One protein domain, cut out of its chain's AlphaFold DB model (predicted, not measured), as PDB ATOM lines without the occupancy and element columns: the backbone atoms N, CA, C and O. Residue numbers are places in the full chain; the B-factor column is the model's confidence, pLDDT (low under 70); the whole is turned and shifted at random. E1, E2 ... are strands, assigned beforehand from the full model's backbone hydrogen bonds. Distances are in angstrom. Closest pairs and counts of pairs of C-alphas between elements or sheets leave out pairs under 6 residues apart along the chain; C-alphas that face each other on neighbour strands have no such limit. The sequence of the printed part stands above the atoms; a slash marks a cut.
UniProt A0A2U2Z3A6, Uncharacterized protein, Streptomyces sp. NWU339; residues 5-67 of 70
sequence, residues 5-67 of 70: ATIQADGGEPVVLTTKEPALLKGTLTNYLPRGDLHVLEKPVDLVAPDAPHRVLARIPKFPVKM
ATOM      1  N   ALA A   5     185.250 180.027 212.898       82.81
ATOM      2  CA  ALA A   5     184.143 180.967 212.817       82.81
ATOM      3  C   ALA A   5     182.913 180.276 212.231       82.81
ATOM      4  O   ALA A   5     183.012 179.559 211.236       82.81
ATOM      5  N   THR A   6     181.753 180.526 212.831       85.19
ATOM      6  CA  THR A   6     180.464 180.107 212.279       85.19
ATOM      7  C   THR A   6     179.856 181.288 211.538       85.19
ATOM      8  O   THR A   6     179.660 182.353 212.123       85.19
ATOM      9  N   ILE A   7     179.575 181.110 210.250       81.12
ATOM     10  CA  ILE A   7     178.913 182.108 209.411       81.12
ATOM     11  C   ILE A   7     177.463 181.665 209.256       81.12
ATOM     12  O   ILE A   7     177.196 180.585 208.733       81.12
ATOM     13  N   GLN A   8     176.536 182.505 209.701       81.31
ATOM     14  CA  GLN A   8     175.108 182.302 209.498       81.31
ATOM     15  C   GLN A   8     174.607 183.374 208.533       81.31
ATOM     16  O   GLN A   8     174.754 184.566 208.798       81.31
ATOM     17  N   ALA A   9     174.063 182.942 207.400       75.19
ATOM     18  CA  ALA A   9     173.329 183.812 206.493       75.19
ATOM     19  C   ALA A   9     171.837 183.758 206.846       75.19
ATOM     20  O   ALA A   9     171.342 182.710 207.268       75.19
ATOM     21  N   ASP A  10     171.116 184.862 206.658       77.00
ATOM     22  CA  ASP A  10     169.672 184.898 206.899       77.00
ATOM     23  C   ASP A  10     168.960 183.872 206.002       77.00
ATOM     24  O   ASP A  10     169.005 183.954 204.775       77.00
ATOM     25  N   GLY A  11     168.332 182.874 206.632       76.88
ATOM     26  CA  GLY A  11     167.626 181.784 205.950       76.88
ATOM     27  C   GLY A  11     168.499 180.627 205.441       76.88
ATOM     28  O   GLY A  11     167.966 179.736 204.786       76.88
ATOM     29  N   GLY A  12     169.808 180.615 205.726       77.75
ATOM     30  CA  GLY A  12     170.727 179.529 205.360       77.75
ATOM     31  C   GLY A  12     171.180 178.677 206.550       77.75
ATOM     32  O   GLY A  12     171.111 179.105 207.702       77.75
ATOM     33  N   GLU A  13     171.683 177.471 206.271       81.25
ATOM     34  CA  GLU A  13     172.332 176.646 207.295       81.25
ATOM     35  C   GLU A  13     173.661 177.283 207.749       81.25
ATOM     36  O   GLU A  13     174.419 177.785 206.910       81.25
ATOM     37  N   PRO A  14     173.975 177.278 209.059       84.56
ATOM     38  CA  PRO A  14     175.246 177.783 209.558       84.56
ATOM     39  C   PRO A  14     176.432 177.004 208.981       84.56
ATOM     40  O   PRO A  14     176.482 175.777 209.058       84.56
ATOM     41  N   VAL A  15     177.430 177.720 208.465       85.12
ATOM     42  CA  VAL A  15     178.659 177.124 207.933       85.12
ATOM     43  C   VAL A  15     179.802 177.355 208.910       85.12
ATOM     44  O   VAL A  15     180.093 178.490 209.289       85.12
ATOM     45  N   VAL A  16     180.479 176.276 209.297       87.81
ATOM     46  CA  VAL A  16     181.677 176.330 210.140       87.81
ATOM     47  C   VAL A  16     182.913 176.414 209.252       87.81
ATOM     48  O   VAL A  16     183.167 175.527 208.441       87.81
ATOM     49  N   LEU A  17     183.699 177.473 209.425       88.94
ATOM     50  CA  LEU A  17     184.950 177.690 208.709       88.94
ATOM     51  C   LEU A  17     186.131 177.744 209.676       88.94
ATOM     52  O   LEU A  17     186.030 178.286 210.775       88.94
ATOM     53  N   THR A  18     187.272 177.227 209.237       88.94
ATOM     54  CA  THR A  18     188.540 177.267 209.971       88.94
ATOM     55  C   THR A  18     189.605 178.004 209.173       88.94
ATOM     56  O   THR A  18     189.550 178.081 207.943       88.94
ATOM     57  N   THR A  19     190.590 178.570 209.862       89.81
ATOM     58  CA  THR A  19     191.734 179.210 209.215       89.81
ATOM     59  C   THR A  19     192.594 178.195 208.469       89.81
ATOM     60  O   THR A  19     193.059 177.228 209.073       89.81
ATOM     61  N   LYS A  20     192.882 178.454 207.188       88.75
ATOM     62  CA  LYS A  20     193.823 177.644 206.396       88.75
ATOM     63  C   LYS A  20     195.244 177.710 206.955       88.75
ATOM     64  O   LYS A  20     195.953 176.711 206.999       88.75
ATOM     65  N   GLU A  21     195.646 178.903 207.376       87.06
ATOM     66  CA  GLU A  21     196.921 179.179 208.029       87.06
ATOM     67  C   GLU A  21     196.668 180.009 209.290       87.06
ATOM     68  O   GLU A  21     195.732 180.814 209.302       87.06
ATOM     69  N   PRO A  22     197.492 179.870 210.344       84.56
ATOM     70  CA  PRO A  22     197.317 180.650 211.560       84.56
ATOM     71  C   PRO A  22     197.306 182.155 211.272       84.56
ATOM     72  O   PRO A  22     198.183 182.672 210.582       84.56
ATOM     73  N   ALA A  23     196.360 182.879 211.870       82.62
ATOM     74  CA  ALA A  23     196.342 184.333 211.789       82.62
ATOM     75  C   ALA A  23     197.554 184.920 212.532       82.62
ATOM     76  O   ALA A  23     197.816 184.551 213.686       82.62
ATOM     77  N   LEU A  24     198.271 185.834 211.875       82.00
ATOM     78  CA  LEU A  24     199.404 186.574 212.433       82.00
ATOM     79  C   LEU A  24     199.008 188.038 212.623       82.00
ATOM     80  O   LEU A  24     198.549 188.697 211.687       82.00
ATOM     81  N   LEU A  25     199.163 188.527 213.853       78.19
ATOM     82  CA  LEU A  25     198.858 189.902 214.233       78.19
ATOM     83  C   LEU A  25     200.160 190.675 214.408       78.19
ATOM     84  O   LEU A  25     201.014 190.303 215.210       78.19
ATOM     85  N   LYS A  26     200.277 191.787 213.690       77.38
ATOM     86  CA  LYS A  26     201.344 192.767 213.840       77.38
ATOM     87  C   LYS A  26     200.844 193.894 214.741       77.38
ATOM     88  O   LYS A  26     199.921 194.622 214.378       77.38
ATOM     89  N   GLY A  27     201.429 194.007 215.930       71.56
ATOM     90  CA  GLY A  27     201.211 195.133 216.839       71.56
ATOM     91  C   GLY A  27     202.260 196.218 216.614       71.56
ATOM     92  O   GLY A  27     203.417 195.906 216.332       71.56
ATOM     93  N   THR A  28     201.865 197.483 216.740       65.38
ATOM     94  CA  THR A  28     202.822 198.593 216.852       65.38
ATOM     95  C   THR A  28     202.825 199.067 218.297       65.38
ATOM     96  O   THR A  28     201.845 199.655 218.738       65.38
ATOM     97  N   LEU A  29     203.920 198.815 219.017       60.44
ATOM     98  CA  LEU A  29     204.159 199.392 220.340       60.44
ATOM     99  C   LEU A  29     204.406 200.892 220.172       60.44
ATOM    100  O   LEU A  29     205.527 201.328 219.900       60.44
ATOM    101  N   THR A  30     203.355 201.697 220.289       57.88
ATOM    102  CA  THR A  30     203.508 203.146 220.382       57.88
ATOM    103  C   THR A  30     203.912 203.482 221.811       57.88
ATOM    104  O   THR A  30     203.064 203.642 222.686       57.88
ATOM    105  N   ASN A  31     205.219 203.577 222.065       57.16
ATOM    106  CA  ASN A  31     205.707 204.245 223.268       57.16
ATOM    107  C   ASN A  31     205.084 205.652 223.313       57.16
ATOM    108  O   ASN A  31     205.227 206.406 222.353       57.16
ATOM    109  N   TYR A  32     204.427 205.979 224.429       50.19
ATOM    110  CA  TYR A  32     203.756 207.253 224.730       50.19
ATOM    111  C   TYR A  32     202.407 207.521 224.042       50.19
ATOM    112  O   TYR A  32     202.324 208.397 223.192       50.19
ATOM    113  N   LEU A  33     201.332 206.857 224.492       49.78
ATOM    114  CA  LEU A  33     200.017 207.455 224.827       49.78
ATOM    115  C   LEU A  33     199.082 206.344 225.377       49.78
ATOM    116  O   LEU A  33     199.154 205.213 224.907       49.78
ATOM    117  N   PRO A  34     198.172 206.622 226.335       52.31
ATOM    118  CA  PRO A  34     197.380 205.616 227.065       52.31
ATOM    119  C   PRO A  34     196.217 205.019 226.248       52.31
ATOM    120  O   PRO A  34     195.185 204.639 226.793       52.31
ATOM    121  N   ARG A  35     196.332 204.980 224.919       52.75
ATOM    122  CA  ARG A  35     195.261 204.547 224.019       52.75
ATOM    123  C   ARG A  35     195.706 203.316 223.241       52.75
ATOM    124  O   ARG A  35     196.080 203.473 222.093       52.75
ATOM    125  N   GLY A  36     195.629 202.159 223.903       56.28
ATOM    126  CA  GLY A  36     195.503 200.797 223.354       56.28
ATOM    127  C   GLY A  36     196.364 200.412 222.145       56.28
ATOM    128  O   GLY A  36     196.295 201.030 221.087       56.28
ATOM    129  N   ASP A  37     197.090 199.302 222.259       60.41
ATOM    130  CA  ASP A  37     197.875 198.763 221.150       60.41
ATOM    131  C   ASP A  37     196.980 198.460 219.932       60.41
ATOM    132  O   ASP A  37     195.985 197.726 220.003       60.41
ATOM    133  N   LEU A  38     197.319 199.059 218.785       62.69
ATOM    134  CA  LEU A  38     196.643 198.780 217.522       62.69
ATOM    135  C   LEU A  38     197.258 197.525 216.899       62.69
ATOM    136  O   LEU A  38     198.426 197.526 216.498       62.69
ATOM    137  N   HIS A  39     196.451 196.471 216.773       67.75
ATOM    138  CA  HIS A  39     196.845 195.235 216.107       67.75
ATOM    139  C   HIS A  39     196.208 195.148 214.723       67.75
ATOM    140  O   HIS A  39     194.996 195.310 214.557       67.75
ATOM    141  N   VAL A  40     197.035 194.863 213.721       72.62
ATOM    142  CA  VAL A  40     196.603 194.620 212.341       72.62
ATOM    143  C   VAL A  40     197.019 193.224 211.904       72.62
ATOM    144  O   VAL A  40     198.053 192.717 212.331       72.62
ATOM    145  N   LEU A  41     196.228 192.589 211.039       80.56
ATOM    146  CA  LEU A  41     196.659 191.354 210.384       80.56
ATOM    147  C   LEU A  41     197.894 191.628 209.522       80.56
ATOM    148  O   LEU A  41     197.907 192.579 208.741       80.56
ATOM    149  N   GLU A  42     198.905 190.773 209.642       80.25
ATOM    150  CA  GLU A  42     200.101 190.842 208.799       80.25
ATOM    151  C   GLU A  42     199.764 190.558 207.329       80.25
ATOM    152  O   GLU A  42     200.271 191.219 206.424       80.25
ATOM    153  N   LYS A  43     198.854 189.609 207.101       84.56
ATOM    154  CA  LYS A  43     198.325 189.239 205.789       84.56
ATOM    155  C   LYS A  43     196.850 188.832 205.895       84.56
ATOM    156  O   LYS A  43     196.413 188.447 206.983       84.56
ATOM    157  N   PRO A  44     196.080 188.894 204.793       86.25
ATOM    158  CA  PRO A  44     194.722 188.365 204.763       86.25
ATOM    159  C   PRO A  44     194.667 186.909 205.232       86.25
ATOM    160  O   PRO A  44     195.567 186.124 204.930       86.25
ATOM    161  N   VAL A  45     193.606 186.551 205.953       89.06
ATOM    162  CA  VAL A  45     193.404 185.188 206.465       89.06
ATOM    163  C   VAL A  45     192.379 184.478 205.596       89.06
ATOM    164  O   VAL A  45     191.248 184.945 205.458       89.06
ATOM    165  N   ASP A  46     192.778 183.345 205.028       90.88
ATOM    166  CA  ASP A  46     191.893 182.480 204.254       90.88
ATOM    167  C   ASP A  46     191.164 181.505 205.180       90.88
ATOM    168  O   ASP A  46     191.762 180.878 206.060       90.88
ATOM    169  N   LEU A  47     189.860 181.378 204.956       88.94
ATOM    170  CA  LEU A  47     188.968 180.478 205.665       88.94
ATOM    171  C   LEU A  47     188.532 179.343 204.738       88.94
ATOM    172  O   LEU A  47     188.137 179.571 203.590       88.94
ATOM    173  N   VAL A  48     188.603 178.122 205.249       91.31
ATOM    174  CA  VAL A  48     188.299 176.875 204.539       91.31
ATOM    175  C   VAL A  48     187.291 176.063 205.344       91.31
ATOM    176  O   VAL A  48     187.183 176.232 206.561       91.31
ATOM    177  N   ALA A  49     186.556 175.174 204.679       89.44
ATOM    178  CA  ALA A  49     185.758 174.191 205.398       89.44
ATOM    179  C   ALA A  49     186.675 173.083 205.958       89.44
ATOM    180  O   ALA A  49     187.646 172.715 205.285       89.44
ATOM    181  N   PRO A  50     186.403 172.546 207.162       86.06
ATOM    182  CA  PRO A  50     187.212 171.478 207.756       86.06
ATOM    183  C   PRO A  50     187.321 170.214 206.887       86.06
ATOM    184  O   PRO A  50     188.343 169.534 206.917       86.06
ATOM    185  N   ASP A  51     186.284 169.917 206.106       88.25
ATOM    186  CA  ASP A  51     186.171 168.773 205.196       88.25
ATOM    187  C   ASP A  51     186.745 169.041 203.789       88.25
ATOM    188  O   ASP A  51     187.014 168.102 203.041       88.25
ATOM    189  N   ALA A  52     186.991 170.307 203.431       88.12
ATOM    190  CA  ALA A  52     187.539 170.717 202.137       88.12
ATOM    191  C   ALA A  52     188.672 171.761 202.282       88.12
ATOM    192  O   ALA A  52     188.555 172.887 201.784       88.12
ATOM    193  N   PRO A  53     189.819 171.401 202.894       85.12
ATOM    194  CA  PRO A  53     190.890 172.346 203.243       85.12
ATOM    195  C   PRO A  53     191.594 172.980 202.032       85.12
ATOM    196  O   PRO A  53     192.283 173.997 202.152       85.12
ATOM    197  N   HIS A  54     191.434 172.401 200.842       87.38
ATOM    198  CA  HIS A  54     192.011 172.923 199.602       87.38
ATOM    199  C   HIS A  54     191.197 174.070 198.993       87.38
ATOM    200  O   HIS A  54     191.721 174.812 198.161       87.38
ATOM    201  N   ARG A  55     189.937 174.242 199.409       88.06
ATOM    202  CA  ARG A  55     189.025 175.238 198.848       88.06
ATOM    203  C   ARG A  55     188.845 176.400 199.817       88.06
ATOM    204  O   ARG A  55     188.235 176.255 200.870       88.06
ATOM    205  N   VAL A  56     189.336 177.575 199.423       88.69
ATOM    206  CA  VAL A  56     189.076 178.824 200.153       88.69
ATOM    207  C   VAL A  56     187.621 179.228 199.927       88.69
ATOM    208  O   VAL A  56     187.189 179.376 198.785       88.69
ATOM    209  N   LEU A  57     186.872 179.380 201.018       87.31
ATOM    210  CA  LEU A  57     185.453 179.747 201.001       87.31
ATOM    211  C   LEU A  57     185.221 181.201 201.405       87.31
ATOM    212  O   LEU A  57     184.265 181.818 200.948       87.31
ATOM    213  N   ALA A  58     186.107 181.761 202.225       85.44
ATOM    214  CA  ALA A  58     186.074 183.169 202.587       85.44
ATOM    215  C   ALA A  58     187.486 183.693 202.850       85.44
ATOM    216  O   ALA A  58     188.414 182.933 203.123       85.44
ATOM    217  N   ARG A  59     187.645 185.014 202.778       87.25
ATOM    218  CA  ARG A  59     188.895 185.708 203.089       87.25
ATOM    219  C   ARG A  59     188.591 186.880 204.004       87.25
ATOM    220  O   ARG A  59     187.723 187.689 203.697       87.25
ATOM    221  N   ILE A  60     189.344 186.997 205.091       84.94
ATOM    222  CA  ILE A  60     189.335 188.171 205.961       84.94
ATOM    223  C   ILE A  60     190.453 189.097 205.477       84.94
ATOM    224  O   ILE A  60     191.628 188.797 205.701       84.94
ATOM    225  N   PRO A  61     190.126 190.206 204.789       79.19
ATOM    226  CA  PRO A  61     191.139 191.071 204.194       79.19
ATOM    227  C   PRO A  61     191.896 191.871 205.255       79.19
ATOM    228  O   PRO A  61     193.103 192.064 205.139       79.19
ATOM    229  N   LYS A  62     191.182 192.343 206.280       70.56
ATOM    230  CA  LYS A  62     191.708 193.105 207.412       70.56
ATOM    231  C   LYS A  62     190.826 192.828 208.620       70.56
ATOM    232  O   LYS A  62     189.605 192.835 208.499       70.56
ATOM    233  N   PHE A  63     191.447 192.619 209.772       66.81
ATOM    234  CA  PHE A  63     190.749 192.471 211.040       66.81
ATOM    235  C   PHE A  63     191.275 193.569 211.970       66.81
ATOM    236  O   PHE A  63     192.369 193.420 212.516       66.81
ATOM    237  N   PRO A  64     190.600 194.731 212.057       57.69
ATOM    238  CA  PRO A  64     191.006 195.773 212.984       57.69
ATOM    239  C   PRO A  64     190.630 195.325 214.397       57.69
ATOM    240  O   PRO A  64     189.471 195.419 214.794       57.69
ATOM    241  N   VAL A  65     191.604 194.828 215.157       60.59
ATOM    242  CA  VAL A  65     191.409 194.532 216.579       60.59
ATOM    243  C   VAL A  65     191.956 195.706 217.371       60.59
ATOM    244  O   VAL A  65     193.165 195.931 217.415       60.59
ATOM    245  N   LYS A  66     191.066 196.468 218.008       54.78
ATOM    246  CA  LYS A  66     191.457 197.282 219.161       54.78
ATOM    247  C   LYS A  66     191.442 196.366 220.375       54.78
ATOM    248  O   LYS A  66     190.366 195.993 220.831       54.78
ATOM    249  N   MET A  67     192.615 195.994 220.878       54.59
ATOM    250  CA  MET A  67     192.722 195.397 222.207       54.59
ATOM    251  C   MET A  67     192.932 196.541 223.202       54.59
ATOM    252  O   MET A  67     194.019 197.096 223.310       54.59
TER     253      MET A  67
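AT A GLANCE: This is residues 5 to 67 of the 70 residues of an uncharacterized protein of Streptomyces sp. NWU339 (UniProt A0A2U2Z3A6). A small four-stranded sheet, E1, E2, E5 and E6, curled like part of a barrel, makes one end of a long, flat shape, and the separate two-stranded hairpin of E3 and E4 makes the other. The last residues run back to the hairpin, where 65 to 66 pair with E4. The printed part has 63 residues, with no named helix and six named strands, E1 to E6 in chain order. The larger sheet has the order E1, E2, E5, E6, and both sheets are antiparallel. The class is all strand, though under half of the residues are in named elements; the whole is loose, with a radius of gyration of the C-alphas of 15.2 A and spans of 47 by 26 by 14 A.

IN THESE COORDINATES: E1 is residues 5 to 7, from C-alpha 5 at (184.143, 180.967, 212.817). E2 is residues 15 to 19, 13.3 A long, E5 is 45 to 49, 13.4 A, and E6 is 52 to 60, 18.0 A, ending with C-alpha 60 at (189.335, 188.171, 205.961). E6 bends by 75 degrees at residue 55. E3 is residues 25 to 28 and E4 is 38 to 41.

HOW THE PARTS SIT: The larger sheet is strongly twisted, with edge strands E1 and E6. E2 pairs with E1 over residues 15 to 17, N 7 and O 15 being 2.8 A apart, and with E5 over 18 to 19, N 18 and O 48 being 2.9 A apart. In the hairpin E5 and E6, N 47 and O 58 are 2.8 A apart. In the hairpin E3 and E4, N 26 and O 40 are 2.8 A apart. E4 and E5 meet only through their link; E2 and E3 are apart.

THE WHOLE: The C-alphas farthest apart, of Gly 11 and Tyr 32, are 48.0 A apart. The printed part has no cut and no long link. The mean pLDDT of the printed part is 76.9, with residues 28 to 39 and 63 to 67 under 70.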